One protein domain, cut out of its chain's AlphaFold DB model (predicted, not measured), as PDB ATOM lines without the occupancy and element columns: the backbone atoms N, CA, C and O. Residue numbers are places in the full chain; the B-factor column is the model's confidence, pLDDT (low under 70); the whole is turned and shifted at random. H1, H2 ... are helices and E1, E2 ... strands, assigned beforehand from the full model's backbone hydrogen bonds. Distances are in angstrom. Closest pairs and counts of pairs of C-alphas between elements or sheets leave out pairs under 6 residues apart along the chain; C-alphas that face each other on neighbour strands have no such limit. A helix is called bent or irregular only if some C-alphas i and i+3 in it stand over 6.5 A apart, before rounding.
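Overview. This is residues 14 to 126 of the 126 residues of the protein "Fibrinogen C-terminal domain-containing protein" of Hucho hucho (huchen) (UniProt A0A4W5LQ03). There is little regular structure: a three-stranded sheet, sharply bent in E2 and E3, has short helices H1 and H2 on opposite faces; H3 lies off it among long unnamed stretches, and residues 114 to 119 stick out. The 113 printed residues, 43 in named elements, run H1, E1, E2, E3, H2, H3, mixed in class. E1, E2 and E3 form a meander, each strand the antiparallel neighbour of the one before. The whole is compact, with radius of gyration of the C-alphas 14.8 A and spans 45 by 33 by 23 A.

Along the chain. E2, residues 38 to 48, 26.3 A, bends by 80 degrees at residue 45. E3, residues 57 to 64, 18.9 A, bends by 73 degrees at residue 61. E1 is residues 27 to 32, 16.8 A. H1, residues 14 to 20, begins at C-alpha (130.012, -3.566, -153.900). H2 is residues 70 to 74; H3, residues 87 to 92, ends at C-alpha (126.609, 13.666, -167.228).

Arrangement. Within hydrogen-bond range are N 29 and O 41, 2.9 A, in hairpin E1 and E2, and N 42 and O 63, 2.8 A, in hairpin E2 and E3. H1 is on the sheet; its closest C-alphas to E2 are Ser 20 and Ser 47, 4.9 A. H2 is over E3, height over the sheet 7.2 A, closest C-alphas Val 59 and Ser 71, 5.7 A. H3 is not on the sheet. In H1, H2 and H3 every O i to N i+4 pair is within range.

Size, cuts and confidence. The farthest C-alphas, Gln 22 and Thr 116, are 47.0 A apart. The printed part has no cut; the H2 to H3 link is long. Residues 113 to 126 have pLDDT under 70.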
ATOM      1  N   GLU A  14     129.719  -2.592-154.964       98.38
ATOM      2  CA  GLU A  14     130.012  -3.566-153.900       98.38
ATOM      3  C   GLU A  14     130.550  -4.900-154.447       98.38
ATOM      4  O   GLU A  14     131.514  -5.468-153.937       98.38
ATOM      5  N   HIS A  15     129.990  -5.379-155.561       97.88
ATOM      6  CA  HIS A  15     130.475  -6.599-156.209       97.88
ATOM      7  C   HIS A  15     131.866  -6.399-156.822       97.88
ATOM      8  O   HIS A  15     132.714  -7.285-156.723       97.88
ATOM      9  N   ILE A  16     132.119  -5.242-157.439       98.06
ATOM     10  CA  ILE A  16     133.430  -4.908-158.010       98.06
ATOM     11  C   ILE A  16     134.482  -4.780-156.898       98.06
ATOM     12  O   ILE A  16     135.580  -5.320-157.040       98.06
ATOM     13  N   HIS A  17     134.148  -4.140-155.776       98.31
ATOM     14  CA  HIS A  17     135.002  -4.029-154.595       98.31
ATOM     15  C   HIS A  17     135.375  -5.418-154.070       98.31
ATOM     16  O   HIS A  17     136.559  -5.760-153.987       98.31
ATOM     17  N   HIS A  18     134.371  -6.259-153.810       97.94
ATOM     18  CA  HIS A  18     134.587  -7.621-153.338       97.94
ATOM     19  C   HIS A  18     135.441  -8.458-154.285       97.94
ATOM     20  O   HIS A  18     136.268  -9.230-153.813       97.94
ATOM     21  N   LEU A  19     135.255  -8.343-155.603       97.62
ATOM     22  CA  LEU A  19     136.087  -9.066-156.565       97.62
ATOM     23  C   LEU A  19     137.519  -8.536-156.542       97.62
ATOM     24  O   LEU A  19     138.452  -9.308-156.353       97.62
ATOM     25  N   SER A  20     137.691  -7.223-156.684       97.38
ATOM     26  CA  SER A  20     139.005  -6.604-156.868       97.38
ATOM     27  C   SER A  20     139.924  -6.672-155.645       97.38
ATOM     28  O   SER A  20     141.133  -6.528-155.789       97.38
ATOM     29  N   THR A  21     139.385  -6.941-154.454       94.81
ATOM     30  CA  THR A  21     140.159  -7.075-153.206       94.81
ATOM     31  C   THR A  21     140.528  -8.518-152.847       94.81
ATOM     32  O   THR A  21     141.274  -8.746-151.895       94.81
ATOM     33  N   GLN A  22     140.062  -9.516-153.609       95.88
ATOM     34  CA  GLN A  22     140.381 -10.933-153.363       95.88
ATOM     35  C   GLN A  22     141.797 -11.341-153.799       95.88
ATOM     36  O   GLN A  22     142.236 -12.450-153.490       95.88
ATOM     37  N   GLY A  23     142.504 -10.485-154.532       94.31
ATOM     38  CA  GLY A  23     143.840 -10.754-155.050       94.31
ATOM     39  C   GLY A  23     144.278  -9.680-156.038       94.31
ATOM     40  O   GLY A  23     143.725  -8.586-156.055       94.31
ATOM     41  N   ASP A  24     145.249 -10.013-156.882       96.12
ATOM     42  CA  ASP A  24     145.734  -9.101-157.914       96.12
ATOM     43  C   ASP A  24     144.832  -9.180-159.152       96.12
ATOM     44  O   ASP A  24     144.854 -10.166-159.896       96.12
ATOM     45  N   TYR A  25     144.037  -8.134-159.376       97.69
ATOM     46  CA  TYR A  25     143.178  -8.008-160.550       97.69
ATOM     47  C   TYR A  25     143.710  -6.948-161.512       97.69
ATOM     48  O   TYR A  25     144.217  -5.900-161.113       97.69
ATOM     49  N   SER A  26     143.551  -7.221-162.805       97.88
ATOM     50  CA  SER A  26     143.836  -6.278-163.885       97.88
ATOM     51  C   SER A  26     142.532  -5.827-164.537       97.88
ATOM     52  O   SER A  26     141.590  -6.611-164.661       97.88
ATOM     53  N   LEU A  27     142.490  -4.578-164.999       97.94
ATOM     54  CA  LEU A  27     141.350  -4.019-165.725       97.94
ATOM     55  C   LEU A  27     141.657  -3.975-167.220       97.94
ATOM     56  O   LEU A  27     142.659  -3.400-167.644       97.94
ATOM     57  N   ARG A  28     140.758  -4.541-168.025       97.62
ATOM     58  CA  ARG A  28     140.762  -4.439-169.484       97.62
ATOM     59  C   ARG A  28     139.508  -3.697-169.925       97.62
ATOM     60  O   ARG A  28     138.405  -4.124-169.604       97.62
ATOM     61  N   ILE A  29     139.693  -2.618-170.674       96.50
ATOM     62  CA  ILE A  29     138.612  -1.872-171.314       96.50
ATOM     63  C   ILE A  29     138.792  -2.034-172.819       96.50
ATOM     64  O   ILE A  29     139.794  -1.579-173.375       96.50
ATOM     65  N   ASP A  30     137.830  -2.688-173.459       95.62
ATOM     66  CA  ASP A  30     137.746  -2.799-174.911       95.62
ATOM     67  C   ASP A  30     136.740  -1.776-175.441       95.62
ATOM     68  O   ASP A  30     135.679  -1.560-174.860       95.62
ATOM     69  N   LEU A  31     137.122  -1.121-176.530       91.69
ATOM     70  CA  LEU A  31     136.455   0.046-177.084       91.69
ATOM     71  C   LEU A  31     136.266  -0.137-178.589       91.69
ATOM     72  O   LEU A  31     137.181  -0.608-179.267       91.69
ATOM     73  N   GLU A  32     135.129   0.297-179.121       89.31
ATOM     74  CA  GLU A  32     134.875   0.337-180.565       89.31
ATOM     75  C   GLU A  32     134.414   1.737-180.987       89.31
ATOM     76  O   GLU A  32     133.573   2.355-180.331       89.31
ATOM     77  N   ASP A  33     134.993   2.271-182.064       83.88
ATOM     78  CA  ASP A  33     134.536   3.530-182.658       83.88
ATOM     79  C   ASP A  33     133.443   3.314-183.722       83.88
ATOM     80  O   ASP A  33     133.184   2.205-184.183       83.88
ATOM     81  N   TRP A  34     132.800   4.397-184.169       82.69
ATOM     82  CA  TRP A  34     131.750   4.346-185.201       82.69
ATOM     83  C   TRP A  34     132.214   3.834-186.569       82.69
ATOM     84  O   TRP A  34     131.388   3.606-187.451       82.69
ATOM     85  N   THR A  35     133.523   3.695-186.766       87.00
ATOM     86  CA  THR A  35     134.143   3.140-187.971       87.00
ATOM     87  C   THR A  35     134.619   1.699-187.776       87.00
ATOM     88  O   THR A  35     135.330   1.180-188.634       87.00
ATOM     89  N   HIS A  36     134.188   1.041-186.693       86.94
ATOM     90  CA  HIS A  36     134.531  -0.334-186.328       86.94
ATOM     91  C   HIS A  36     136.024  -0.561-186.046       86.94
ATOM     92  O   HIS A  36     136.523  -1.682-186.165       86.94
ATOM     93  N   HIS A  37     136.773   0.481-185.670       90.06
ATOM     94  CA  HIS A  37     138.112   0.262-185.135       90.06
ATOM     95  C   HIS A  37     138.030  -0.101-183.660       90.06
ATOM     96  O   HIS A  37     137.492   0.644-182.838       90.06
ATOM     97  N   HIS A  38     138.652  -1.227-183.326       91.88
ATOM     98  CA  HIS A  38     138.800  -1.667-181.953       91.88
ATOM     99  C   HIS A  38     140.043  -1.040-181.326       91.88
ATOM    100  O   HIS A  38     141.152  -1.139-181.860       91.88
ATOM    101  N   LYS A  39     139.863  -0.425-180.164       93.94
ATOM    102  CA  LYS A  39     140.932   0.109-179.323       93.94
ATOM    103  C   LYS A  39     140.823  -0.495-177.927       93.94
ATOM    104  O   LYS A  39     139.820  -1.115-177.587       93.94
ATOM    105  N   HIS A  40     141.857  -0.330-177.111       96.06
ATOM    106  CA  HIS A  40     141.811  -0.811-175.740       96.06
ATOM    107  C   HIS A  40     142.723  -0.063-174.776       96.06
ATOM    108  O   HIS A  40     143.762   0.472-175.171       96.06
ATOM    109  N   ALA A  41     142.368  -0.156-173.498       97.69
ATOM    110  CA  ALA A  41     143.206   0.170-172.354       97.69
ATOM    111  C   ALA A  41     143.356  -1.063-171.452       97.69
ATOM    112  O   ALA A  41     142.407  -1.821-171.247       97.69
ATOM    113  N   PHE A  42     144.549  -1.261-170.908       98.50
ATOM    114  CA  PHE A  42     144.859  -2.295-169.934       98.50
ATOM    115  C   PHE A  42     145.586  -1.672-168.745       98.50
ATOM    116  O   PHE A  42     146.566  -0.957-168.936       98.50
ATOM    117  N   TYR A  43     145.137  -1.984-167.535       98.50
ATOM    118  CA  TYR A  43     145.782  -1.588-166.287       98.50
ATOM    119  C   TYR A  43     146.181  -2.849-165.532       98.50
ATOM    120  O   TYR A  43     145.331  -3.682-165.210       98.50
ATOM    121  N   GLN A  44     147.477  -2.991-165.263       98.44
ATOM    122  CA  GLN A  44     148.038  -4.161-164.592       98.44
ATOM    123  C   GLN A  44     147.464  -4.371-163.186       98.44
ATOM    124  O   GLN A  44     147.277  -5.519-162.784       98.44
ATOM    125  N   SER A  45     147.184  -3.286-162.464       98.31
ATOM    126  CA  SER A  45     146.563  -3.306-161.139       98.31
ATOM    127  C   SER A  45     145.277  -2.496-161.174       98.31
ATOM    128  O   SER A  45     145.295  -1.356-161.640       98.31
ATOM    129  N   PHE A  46     144.197  -3.071-160.656       98.44
ATOM    130  CA  PHE A  46     142.897  -2.432-160.508       98.44
ATOM    131  C   PHE A  46     142.230  -2.869-159.207       98.44
ATOM    132  O   PHE A  46     142.076  -4.065-158.955       98.44
ATOM    133  N   SER A  47     141.777  -1.892-158.431       98.62
ATOM    134  CA  SER A  47     140.878  -2.118-157.306       98.62
ATOM    135  C   SER A  47     140.015  -0.902-157.032       98.62
ATOM    136  O   SER A  47     140.346   0.210-157.442       98.62
ATOM    137  N   ILE A  48     138.920  -1.115-156.309       98.69
ATOM    138  CA  ILE A  48     138.135  -0.027-155.730       98.69
ATOM    139  C   ILE A  48     137.989  -0.242-154.227       98.69
ATOM    140  O   ILE A  48     137.969  -1.387-153.768       98.69
ATOM    141  N   GLU A  49     137.923   0.841-153.461       98.62
ATOM    142  CA  GLU A  49     137.678   0.774-152.015       98.62
ATOM    143  C   GLU A  49     136.210   0.409-151.705       98.62
ATOM    144  O   GLU A  49     135.418   0.152-152.615       98.62
ATOM    145  N   ASP A  50     135.870   0.305-150.424       98.38
ATOM    146  CA  ASP A  50     134.517  -0.004-149.952       98.38
ATOM    147  C   ASP A  50     133.589   1.229-149.988       98.38
ATOM    148  O   ASP A  50     133.974   2.325-150.406       98.38
ATOM    149  N   GLU A  51     132.339   1.052-149.550       98.12
ATOM    150  CA  GLU A  51     131.342   2.126-149.491       98.12
ATOM    151  C   GLU A  51     131.740   3.273-148.544       98.12
ATOM    152  O   GLU A  51     131.483   4.437-148.861       98.12
ATOM    153  N   GLU A  52     132.394   2.975-147.413       98.19
ATOM    154  CA  GLU A  52     132.847   3.993-146.447       98.19
ATOM    155  C   GLU A  52     133.894   4.926-147.068       98.19
ATOM    156  O   GLU A  52     133.938   6.115-146.753       98.19
ATOM    157  N   ASN A  53     134.680   4.405-148.009       98.31
ATOM    158  CA  ASN A  53     135.640   5.163-148.800       98.31
ATOM    159  C   ASN A  53     135.133   5.473-150.217       98.31
ATOM    160  O   ASN A  53     135.924   5.667-151.144       98.31
ATOM    161  N   HIS A  54     133.810   5.523-150.388       98.12
ATOM    162  CA  HIS A  54     133.139   5.982-151.604       98.12
ATOM    163  C   HIS A  54     133.595   5.263-152.880       98.12
ATOM    164  O   HIS A  54     133.644   5.858-153.957       98.12
ATOM    165  N   TYR A  55     133.942   3.978-152.773       98.62
ATOM    166  CA  TYR A  55     134.389   3.156-153.896       98.62
ATOM    167  C   TYR A  55     135.546   3.772-154.695       98.62
ATOM    168  O   TYR A  55     135.588   3.664-155.927       98.62
ATOM    169  N   ARG A  56     136.479   4.442-154.004       98.69
ATOM    170  CA  ARG A  56     137.627   5.123-154.613       98.69
ATOM    171  C   ARG A  56     138.410   4.214-155.557       98.69
ATOM    172  O   ARG A  56     138.758   3.094-155.188       98.69
ATOM    173  N   LEU A  57     138.722   4.718-156.751       98.69
ATOM    174  CA  LEU A  57     139.462   3.986-157.781       98.69
ATOM    175  C   LEU A  57     140.962   3.918-157.489       98.69
ATOM    176  O   LEU A  57     141.576   4.931-157.164       98.69
ATOM    177  N   HIS A  58     141.565   2.755-157.732       98.56
ATOM    178  CA  HIS A  58     143.015   2.568-157.803       98.56
ATOM    179  C   HIS A  58     143.388   1.842-159.091       98.56
ATOM    180  O   HIS A  58     142.966   0.703-159.309       98.56
ATOM    181  N   VAL A  59     144.203   2.471-159.938       98.44
ATOM    182  CA  VAL A  59     144.698   1.878-161.188       98.44
ATOM    183  C   VAL A  59     146.167   2.183-161.450       98.44
ATOM    184  O   VAL A  59     146.634   3.309-161.303       98.44
ATOM    185  N   SER A  60     146.923   1.193-161.924       98.25
ATOM    186  CA  SER A  60     148.311   1.418-162.346       98.25
ATOM    187  C   SER A  60     148.800   0.418-163.391       98.25
ATOM    188  O   SER A  60     148.145  -0.582-163.691       98.25
ATOM    189  N   GLY A  61     149.977   0.701-163.961       98.19
ATOM    190  CA  GLY A  61     150.604  -0.147-164.976       98.19
ATOM    191  C   GLY A  61     149.856  -0.114-166.306       98.19
ATOM    192  O   GLY A  61     149.591  -1.166-166.886       98.19
ATOM    193  N   TYR A  62     149.482   1.089-166.749       98.50
ATOM    194  CA  TYR A  62     148.793   1.298-168.014       98.50
ATOM    195  C   TYR A  62     149.591   0.756-169.212       98.50
ATOM    196  O   TYR A  62     150.801   0.962-169.336       98.50
ATOM    197  N   SER A  63     148.879   0.121-170.137       98.25
ATOM    198  CA  SER A  63     149.301  -0.134-171.513       98.25
ATOM    199  C   SER A  63     148.071  -0.172-172.423       98.25
ATOM    200  O   SER A  63     146.959  -0.429-171.965       98.25
ATOM    201  N   GLY A  64     148.231   0.070-173.720       96.12
ATOM    202  CA  GLY A  64     147.103  -0.014-174.642       96.12
ATOM    203  C   GLY A  64     147.304   0.757-175.933       96.12
ATOM    204  O   GLY A  64     148.417   1.146-176.279       96.12
ATOM    205  N   THR A  65     146.202   0.947-176.655       95.69
ATOM    206  CA  THR A  65     146.160   1.651-177.947       95.69
ATOM    207  C   THR A  65     145.398   2.975-177.883       95.69
ATOM    208  O   THR A  65     145.252   3.634-178.911       95.69
ATOM    209  N   VAL A  66     144.845   3.327-176.722       94.44
ATOM    210  CA  VAL A  66     144.194   4.623-176.476       94.44
ATOM    211  C   VAL A  66     145.129   5.550-175.705       94.44
ATOM    212  O   VAL A  66     146.266   5.197-175.423       94.44
ATOM    213  N   GLU A  67     144.672   6.753-175.386       94.38
ATOM    214  CA  GLU A  67     145.351   7.576-174.393       94.38
ATOM    215  C   GLU A  67     144.998   7.066-172.990       94.38
ATOM    216  O   GLU A  67     143.838   6.748-172.714       94.38
ATOM    217  N   ASP A  68     145.994   6.951-172.111       96.12
ATOM    218  CA  ASP A  68     145.745   6.712-170.689       96.12
ATOM    219  C   ASP A  68     144.970   7.900-170.140       96.12
ATOM    220  O   ASP A  68     145.380   9.032-170.359       96.12
ATOM    221  N   SER A  69     143.870   7.662-169.441       94.88
ATOM    222  CA  SER A  69     143.155   8.697-168.697       94.88
ATOM    223  C   SER A  69     142.888   8.288-167.262       94.88
ATOM    224  O   SER A  69     142.788   9.153-166.393       94.88
ATOM    225  N   PHE A  70     142.809   6.987-166.966       96.94
ATOM    226  CA  PHE A  70     142.478   6.589-165.610       96.94
ATOM    227  C   PHE A  70     143.659   6.847-164.686       96.94
ATOM    228  O   PHE A  70     143.442   7.424-163.631       96.94
ATOM    229  N   SER A  71     144.895   6.508-165.065       97.12
ATOM    230  CA  SER A  71     146.004   6.577-164.105       97.12
ATOM    231  C   SER A  71     146.417   8.002-163.728       97.12
ATOM    232  O   SER A  71     146.889   8.203-162.613       97.12
ATOM    233  N   TRP A  72     146.255   9.001-164.605       96.31
ATOM    234  CA  TRP A  72     146.626  10.389-164.281       96.31
ATOM    235  C   TRP A  72     145.448  11.287-163.889       96.31
ATOM    236  O   TRP A  72     145.685  12.310-163.245       96.31
ATOM    237  N   TYR A  73     144.210  10.946-164.270       97.31
ATOM    238  CA  TYR A  73     143.043  11.803-164.033       97.31
ATOM    239  C   TYR A  73     142.008  11.203-163.076       97.31
ATOM    240  O   TYR A  73     141.474  11.934-162.246       97.31
ATOM    241  N   HIS A  74     141.704   9.905-163.198       97.75
ATOM    242  CA  HIS A  74     140.637   9.253-162.421       97.75
ATOM    243  C   HIS A  74     141.152   8.445-161.217       97.75
ATOM    244  O   HIS A  74     140.375   8.120-160.322       97.75
ATOM    245  N   ASP A  75     142.447   8.125-161.168       98.50
ATOM    246  CA  ASP A  75     143.068   7.427-160.046       98.50
ATOM    247  C   ASP A  75     142.873   8.223-158.750       98.50
ATOM    248  O   ASP A  75     143.011   9.453-158.712       98.50
ATOM    249  N   LYS A  76     142.543   7.500-157.676       98.44
ATOM    250  CA  LYS A  76     142.267   8.017-156.328       98.44
ATOM    251  C   LYS A  76     141.067   8.953-156.223       98.44
ATOM    252  O   LYS A  76     140.942   9.646-155.215       98.44
ATOM    253  N   GLN A  77     140.199   8.979-157.227       98.50
ATOM    254  CA  GLN A  77     138.947   9.720-157.147       98.50
ATOM    255  C   GLN A  77     137.839   8.841-156.587       98.50
ATOM    256  O   GLN A  77     137.802   7.631-156.831       98.50
ATOM    257  N   ASP A  78     136.945   9.476-155.843       98.31
ATOM    258  CA  ASP A  78     135.768   8.844-155.266       98.31
ATOM    259  C   ASP A  78     134.695   8.661-156.355       98.31
ATOM    260  O   ASP A  78     134.655   9.393-157.349       98.31
ATOM    261  N   PHE A  79     133.845   7.646-156.207       98.44
ATOM    262  CA  PHE A  79     132.733   7.418-157.123       98.44
ATOM    263  C   PHE A  79     131.540   8.292-156.725       98.44
ATOM    264  O   PHE A  79     131.041   8.184-155.605       98.44
ATOM    265  N   SER A  80     131.027   9.087-157.661       97.81
ATOM    266  CA  SER A  80     129.856   9.941-157.438       97.81
ATOM    267  C   SER A  80     128.726   9.583-158.397       97.81
ATOM    268  O   SER A  80     128.963   9.256-159.560       97.81
ATOM    269  N   THR A  81     127.484   9.707-157.930       97.38
ATOM    270  CA  THR A  81     126.243   9.575-158.717       97.38
ATOM    271  C   THR A  81     125.415  10.865-158.643       97.38
ATOM    272  O   THR A  81     125.673  11.693-157.768       97.38
ATOM    273  N   PRO A  82     124.423  11.089-159.530       96.19
ATOM    274  CA  PRO A  82     123.656  12.343-159.548       96.19
ATOM    275  C   PRO A  82     122.986  12.719-158.214       96.19
ATOM    276  O   PRO A  82     122.756  13.887-157.940       96.19
ATOM    277  N   ASP A  83     122.671  11.738-157.373       96.31
ATOM    278  CA  ASP A  83     122.056  11.914-156.057       96.31
ATOM    279  C   ASP A  83     123.055  12.242-154.929       96.31
ATOM    280  O   ASP A  83     122.633  12.590-153.829       96.31
ATOM    281  N   THR A  84     124.365  12.206-155.198       94.75
ATOM    282  CA  THR A  84     125.414  12.599-154.231       94.75
ATOM    283  C   THR A  84     125.648  14.113-154.159       94.75
ATOM    284  O   THR A  84     126.350  14.581-153.263       94.75
ATOM    285  N   GLY A  85     125.054  14.894-155.072       93.12
ATOM    286  CA  GLY A  85     125.251  16.348-155.173       93.12
ATOM    287  C   GLY A  85     126.529  16.766-155.913       93.12
ATOM    288  O   GLY A  85     126.915  17.936-155.870       93.12
ATOM    289  N   ASP A  86     127.199  15.824-156.581       96.12
ATOM    290  CA  ASP A  86     128.301  16.106-157.498       96.12
ATOM    291  C   ASP A  86     127.755  16.651-158.828       96.12
ATOM    292  O   ASP A  86     127.069  15.955-159.582       96.12
ATOM    293  N   ILE A  87     128.103  17.901-159.149       96.75
ATOM    294  CA  ILE A  87     127.630  18.572-160.363       96.75
ATOM    295  C   ILE A  87     128.065  17.855-161.648       96.75
ATOM    296  O   ILE A  87     127.342  17.884-162.641       96.75
ATOM    297  N   CYS A  88     129.220  17.188-161.654       95.81
ATOM    298  CA  CYS A  88     129.704  16.438-162.806       95.81
ATOM    299  C   CYS A  88     128.876  15.171-163.030       95.81
ATOM    300  O   CYS A  88     128.575  14.827-164.176       95.81
ATOM    301  N   ALA A  89     128.456  14.513-161.949       96.44
ATOM    302  CA  ALA A  89     127.527  13.393-162.019       96.44
ATOM    303  C   ALA A  89     126.137  13.850-162.487       96.44
ATOM    304  O   ALA A  89     125.532  13.208-163.347       96.44
ATOM    305  N   GLU A  90     125.653  14.997-161.998       95.31
ATOM    306  CA  GLU A  90     124.373  15.572-162.419       95.31
ATOM    307  C   GLU A  90     124.331  15.894-163.920       95.31
ATOM    308  O   GLU A  90     123.398  15.469-164.602       95.31
ATOM    309  N   ILE A  91     125.335  16.607-164.454       92.75
ATOM    310  CA  ILE A  91     125.348  17.035-165.869       92.75
ATOM    311  C   ILE A  91     125.612  15.888-166.849       92.75
ATOM    312  O   ILE A  91     125.198  15.956-168.004       92.75
ATOM    313  N   SER A  92     126.332  14.856-166.414       90.31
ATOM    314  CA  SER A  92     126.609  13.666-167.228       90.31
ATOM    315  C   SER A  92     125.491  12.630-167.160       90.31
ATOM    316  O   SER A  92     125.446  11.731-168.000       90.31
ATOM    317  N   HIS A  93     124.601  12.761-166.169       92.69
ATOM    318  CA  HIS A  93     123.547  11.809-165.844       92.69
ATOM    319  C   HIS A  93     124.076  10.392-165.558       92.69
ATOM    320  O   HIS A  93     123.402   9.409-165.861       92.69
ATOM    321  N   ALA A  94     125.280  10.281-164.983       94.38
ATOM    322  CA  ALA A  94     125.986   9.012-164.839       94.38
ATOM    323  C   ALA A  94     126.824   8.927-163.559       94.38
ATOM    324  O   ALA A  94     127.365   9.928-163.086       94.38
ATOM    325  N   GLY A  95     126.975   7.706-163.041       96.69
ATOM    326  CA  GLY A  95     127.916   7.406-161.965       96.69
ATOM    327  C   GLY A  95     129.332   7.192-162.495       96.69
ATOM    328  O   GLY A  95     129.507   6.405-163.429       96.69
ATOM    329  N   TRP A  96     130.331   7.862-161.923       97.75
ATOM    330  CA  TRP A  96     131.733   7.720-162.336       97.75
ATOM    331  C   TRP A  96     132.711   8.188-161.254       97.75
ATOM    332  O   TRP A  96     132.321   8.850-160.294       97.75
ATOM    333  N   TRP A  97     133.997   7.892-161.447       98.06
ATOM    334  CA  TRP A  97     135.097   8.459-160.663       98.06
ATOM    335  C   TRP A  97     135.445   9.856-161.189       98.06
ATOM    336  O   TRP A  97     136.326  10.010-162.040       98.06
ATOM    337  N   TYR A  98     134.690  10.871-160.769       97.00
ATOM    338  CA  TYR A  98     134.874  12.247-161.239       97.00
ATOM    339  C   TYR A  98     136.009  12.961-160.495       97.00
ATOM    340  O   TYR A  98     136.195  12.783-159.298       97.00
ATOM    341  N   HIS A  99     136.750  13.809-161.214       94.38
ATOM    342  CA  HIS A  99     137.735  14.735-160.642       94.38
ATOM    343  C   HIS A  99     137.309  16.181-160.934       94.38
ATOM    344  O   HIS A  99     136.480  16.753-160.237       94.38
ATOM    345  N   GLN A 100     137.793  16.773-162.027       92.56
ATOM    346  CA  GLN A 100     137.269  18.030-162.579       92.56
ATOM    347  C   GLN A 100     136.242  17.708-163.670       92.56
ATOM    348  O   GLN A 100     136.384  18.103-164.827       92.56
ATOM    349  N   CYS A 101     135.242  16.918-163.279       94.12
ATOM    350  CA  CYS A 101     134.419  16.084-164.147       94.12
ATOM    351  C   CYS A 101     135.213  14.917-164.732       94.12
ATOM    352  O   CYS A 101     135.662  14.064-163.968       94.12
ATOM    353  N   PHE A 102     135.340  14.801-166.050       93.31
ATOM    354  CA  PHE A 102     135.885  13.595-166.660       93.31
ATOM    355  C   PHE A 102     136.718  13.886-167.905       93.31
ATOM    356  O   PHE A 102     136.349  14.726-168.722       93.31
ATOM    357  N   TYR A 103     137.810  13.135-168.064       93.19
ATOM    358  CA  TYR A 103     138.493  12.976-169.349       93.19
ATOM    359  C   TYR A 103     137.899  11.799-170.138       93.19
ATOM    360  O   TYR A 103     137.744  11.870-171.352       93.19
ATOM    361  N   ALA A 104     137.491  10.736-169.436       92.44
ATOM    362  CA  ALA A 104     136.721   9.624-169.982       92.44
ATOM    363  C   ALA A 104     135.499   9.344-169.099       92.44
ATOM    364  O   ALA A 104     135.615   9.385-167.879       92.44
ATOM    365  N   ASN A 105     134.348   9.039-169.701       92.69
ATOM    366  CA  ASN A 105     133.140   8.623-168.984       92.69
ATOM    367  C   ASN A 105     132.416   7.531-169.779       92.69
ATOM    368  O   ASN A 105     131.688   7.824-170.726       92.69
ATOM    369  N   LEU A 106     132.648   6.271-169.404       92.50
ATOM    370  CA  LEU A 106     132.072   5.107-170.092       92.50
ATOM    371  C   LEU A 106     130.628   4.816-169.664       92.50
ATOM    372  O   LEU A 106     129.944   4.043-170.326       92.50
ATOM    373  N   ASN A 107     130.167   5.454-168.587       93.25
ATOM    374  CA  ASN A 107     128.797   5.354-168.089       93.25
ATOM    375  C   ASN A 107     127.910   6.509-168.589       93.25
ATOM    376  O   ASN A 107     126.745   6.596-168.207       93.25
ATOM    377  N   GLY A 108     128.462   7.414-169.406       87.19
ATOM    378  CA  GLY A 108     127.759   8.573-169.944       87.19
ATOM    379  C   GLY A 108     126.693   8.218-170.985       87.19
ATOM    380  O   GLY A 108     126.528   7.073-171.402       87.19
ATOM    381  N   VAL A 109     125.966   9.241-171.438       86.31
ATOM    382  CA  VAL A 109     124.893   9.082-172.426       86.31
ATOM    383  C   VAL A 109     125.425   8.499-173.739       86.31
ATOM    384  O   VAL A 109     126.356   9.027-174.349       86.31
ATOM    385  N   TYR A 110     124.768   7.446-174.223       82.00
ATOM    386  CA  TYR A 110     125.057   6.859-175.525       82.00
ATOM    387  C   TYR A 110     124.515   7.734-176.665       82.00
ATOM    388  O   TYR A 110     123.303   7.838-176.884       82.00
ATOM    389  N   TYR A 111     125.413   8.346-177.438       79.25
ATOM    390  CA  TYR A 111     125.054   9.166-178.596       79.25
ATOM    391  C   TYR A 111     125.202   8.382-179.893       79.25
ATOM    392  O   TYR A 111     126.318   8.123-180.328       79.25
ATOM    393  N   LYS A 112     124.092   8.091-180.576       74.56
ATOM    394  CA  LYS A 112     124.142   7.615-181.966       74.56
ATOM    395  C   LYS A 112     124.584   8.765-182.866       74.56
ATOM    396  O   LYS A 112     123.906   9.790-182.918       74.56
ATOM    397  N   VAL A 113     125.684   8.594-183.597       66.12
ATOM    398  CA  VAL A 113     126.095   9.579-184.604       66.12
ATOM    399  C   VAL A 113     125.050   9.599-185.722       66.12
ATOM    400  O   VAL A 113     124.951   8.672-186.523       66.12
ATOM    401  N   ALA A 114     124.251  10.666-185.787       54.56
ATOM    402  CA  ALA A 114     123.594  11.055-187.029       54.56
ATOM    403  C   ALA A 114     124.678  11.618-187.962       54.56
ATOM    404  O   ALA A 114     125.556  12.334-187.491       54.56
ATOM    405  N   HIS A 115     124.644  11.290-189.257       50.34
ATOM    406  CA  HIS A 115     125.607  11.739-190.277       50.34
ATOM    407  C   HIS A 115     125.624  13.271-190.481       50.34
ATOM    408  O   HIS A 115     125.284  13.776-191.548       50.34
ATOM    409  N   THR A 116     126.036  14.035-189.478       39.69
ATOM    410  CA  THR A 116     126.306  15.465-189.572       39.69
ATOM    411  C   THR A 116     127.540  15.757-188.743       39.69
ATOM    412  O   THR A 116     127.552  15.557-187.533       39.69
ATOM    413  N   HIS A 117     128.590  16.173-189.445       45.69
ATOM    414  CA  HIS A 117     129.919  16.484-188.944       45.69
ATOM    415  C   HIS A 117     129.907  17.378-187.696       45.69
ATOM    416  O   HIS A 117     129.904  18.602-187.803       45.69
ATOM    417  N   THR A 118     130.029  16.762-186.526       41.88
ATOM    418  CA  THR A 118     130.585  17.409-185.340       41.88
ATOM    419  C   THR A 118     131.325  16.348-184.538       41.88
ATOM    420  O   THR A 118     130.770  15.301-184.221       41.88
ATOM    421  N   HIS A 119     132.609  16.601-184.291       44.25
ATOM    422  CA  HIS A 119     133.519  15.753-183.525       44.25
ATOM    423  C   HIS A 119     132.942  15.490-182.125       44.25
ATOM    424  O   HIS A 119     133.051  16.330-181.238       44.25
ATOM    425  N   MET A 120     132.337  14.323-181.933       40.59
ATOM    426  CA  MET A 120     132.286  13.666-180.635       40.59
ATOM    427  C   MET A 120     132.774  12.246-180.876       40.59
ATOM    428  O   MET A 120     132.086  11.456-181.519       40.59
ATOM    429  N   GLU A 121     133.987  11.937-180.415       40.19
ATOM    430  CA  GLU A 121     134.444  10.554-180.296       40.19
ATOM    431  C   GLU A 121     133.681   9.913-179.131       40.19
ATOM    432  O   GLU A 121     134.209   9.708-178.044       40.19
ATOM    433  N   SER A 122     132.385   9.662-179.322       42.56
ATOM    434  CA  SER A 122     131.657   8.734-178.469       42.56
ATOM    435  C   SER A 122     132.179   7.338-178.790       42.56
ATOM    436  O   SER A 122     132.099   6.880-179.927       42.56
ATOM    437  N   ILE A 123     132.777   6.695-177.795       48.50
ATOM    438  CA  ILE A 123     133.311   5.344-177.907       48.50
ATOM    439  C   ILE A 123     132.255   4.378-177.378       48.50
ATOM    440  O   ILE A 123     131.652   4.629-176.335       48.50
ATOM    441  N   GLN A 124     132.009   3.295-178.110       48.28
ATOM    442  CA  GLN A 124     131.064   2.261-177.713       48.28
ATOM    443  C   GLN A 124     131.690   1.372-176.634       48.28
ATOM    444  O   GLN A 124     132.839   0.937-176.763       48.28
ATOM    445  N   THR A 125     130.916   1.082-175.593       40.53
ATOM    446  CA  THR A 125     131.115  -0.086-174.734       40.53
ATOM    447  C   THR A 125     130.358  -1.258-175.370       40.53
ATOM    448  O   THR A 125     129.195  -1.115-175.747       40.53
ATOM    449  N   ALA A 126     131.046  -2.381-175.586       34.56
ATOM    450  CA  ALA A 126     130.504  -3.591-176.221       34.56
ATOM    451  C   ALA A 126     130.049  -4.650-175.207       34.56
ATOM    452  O   ALA A 126     130.542  -4.630-174.058       34.56
TER     453      ALA A 126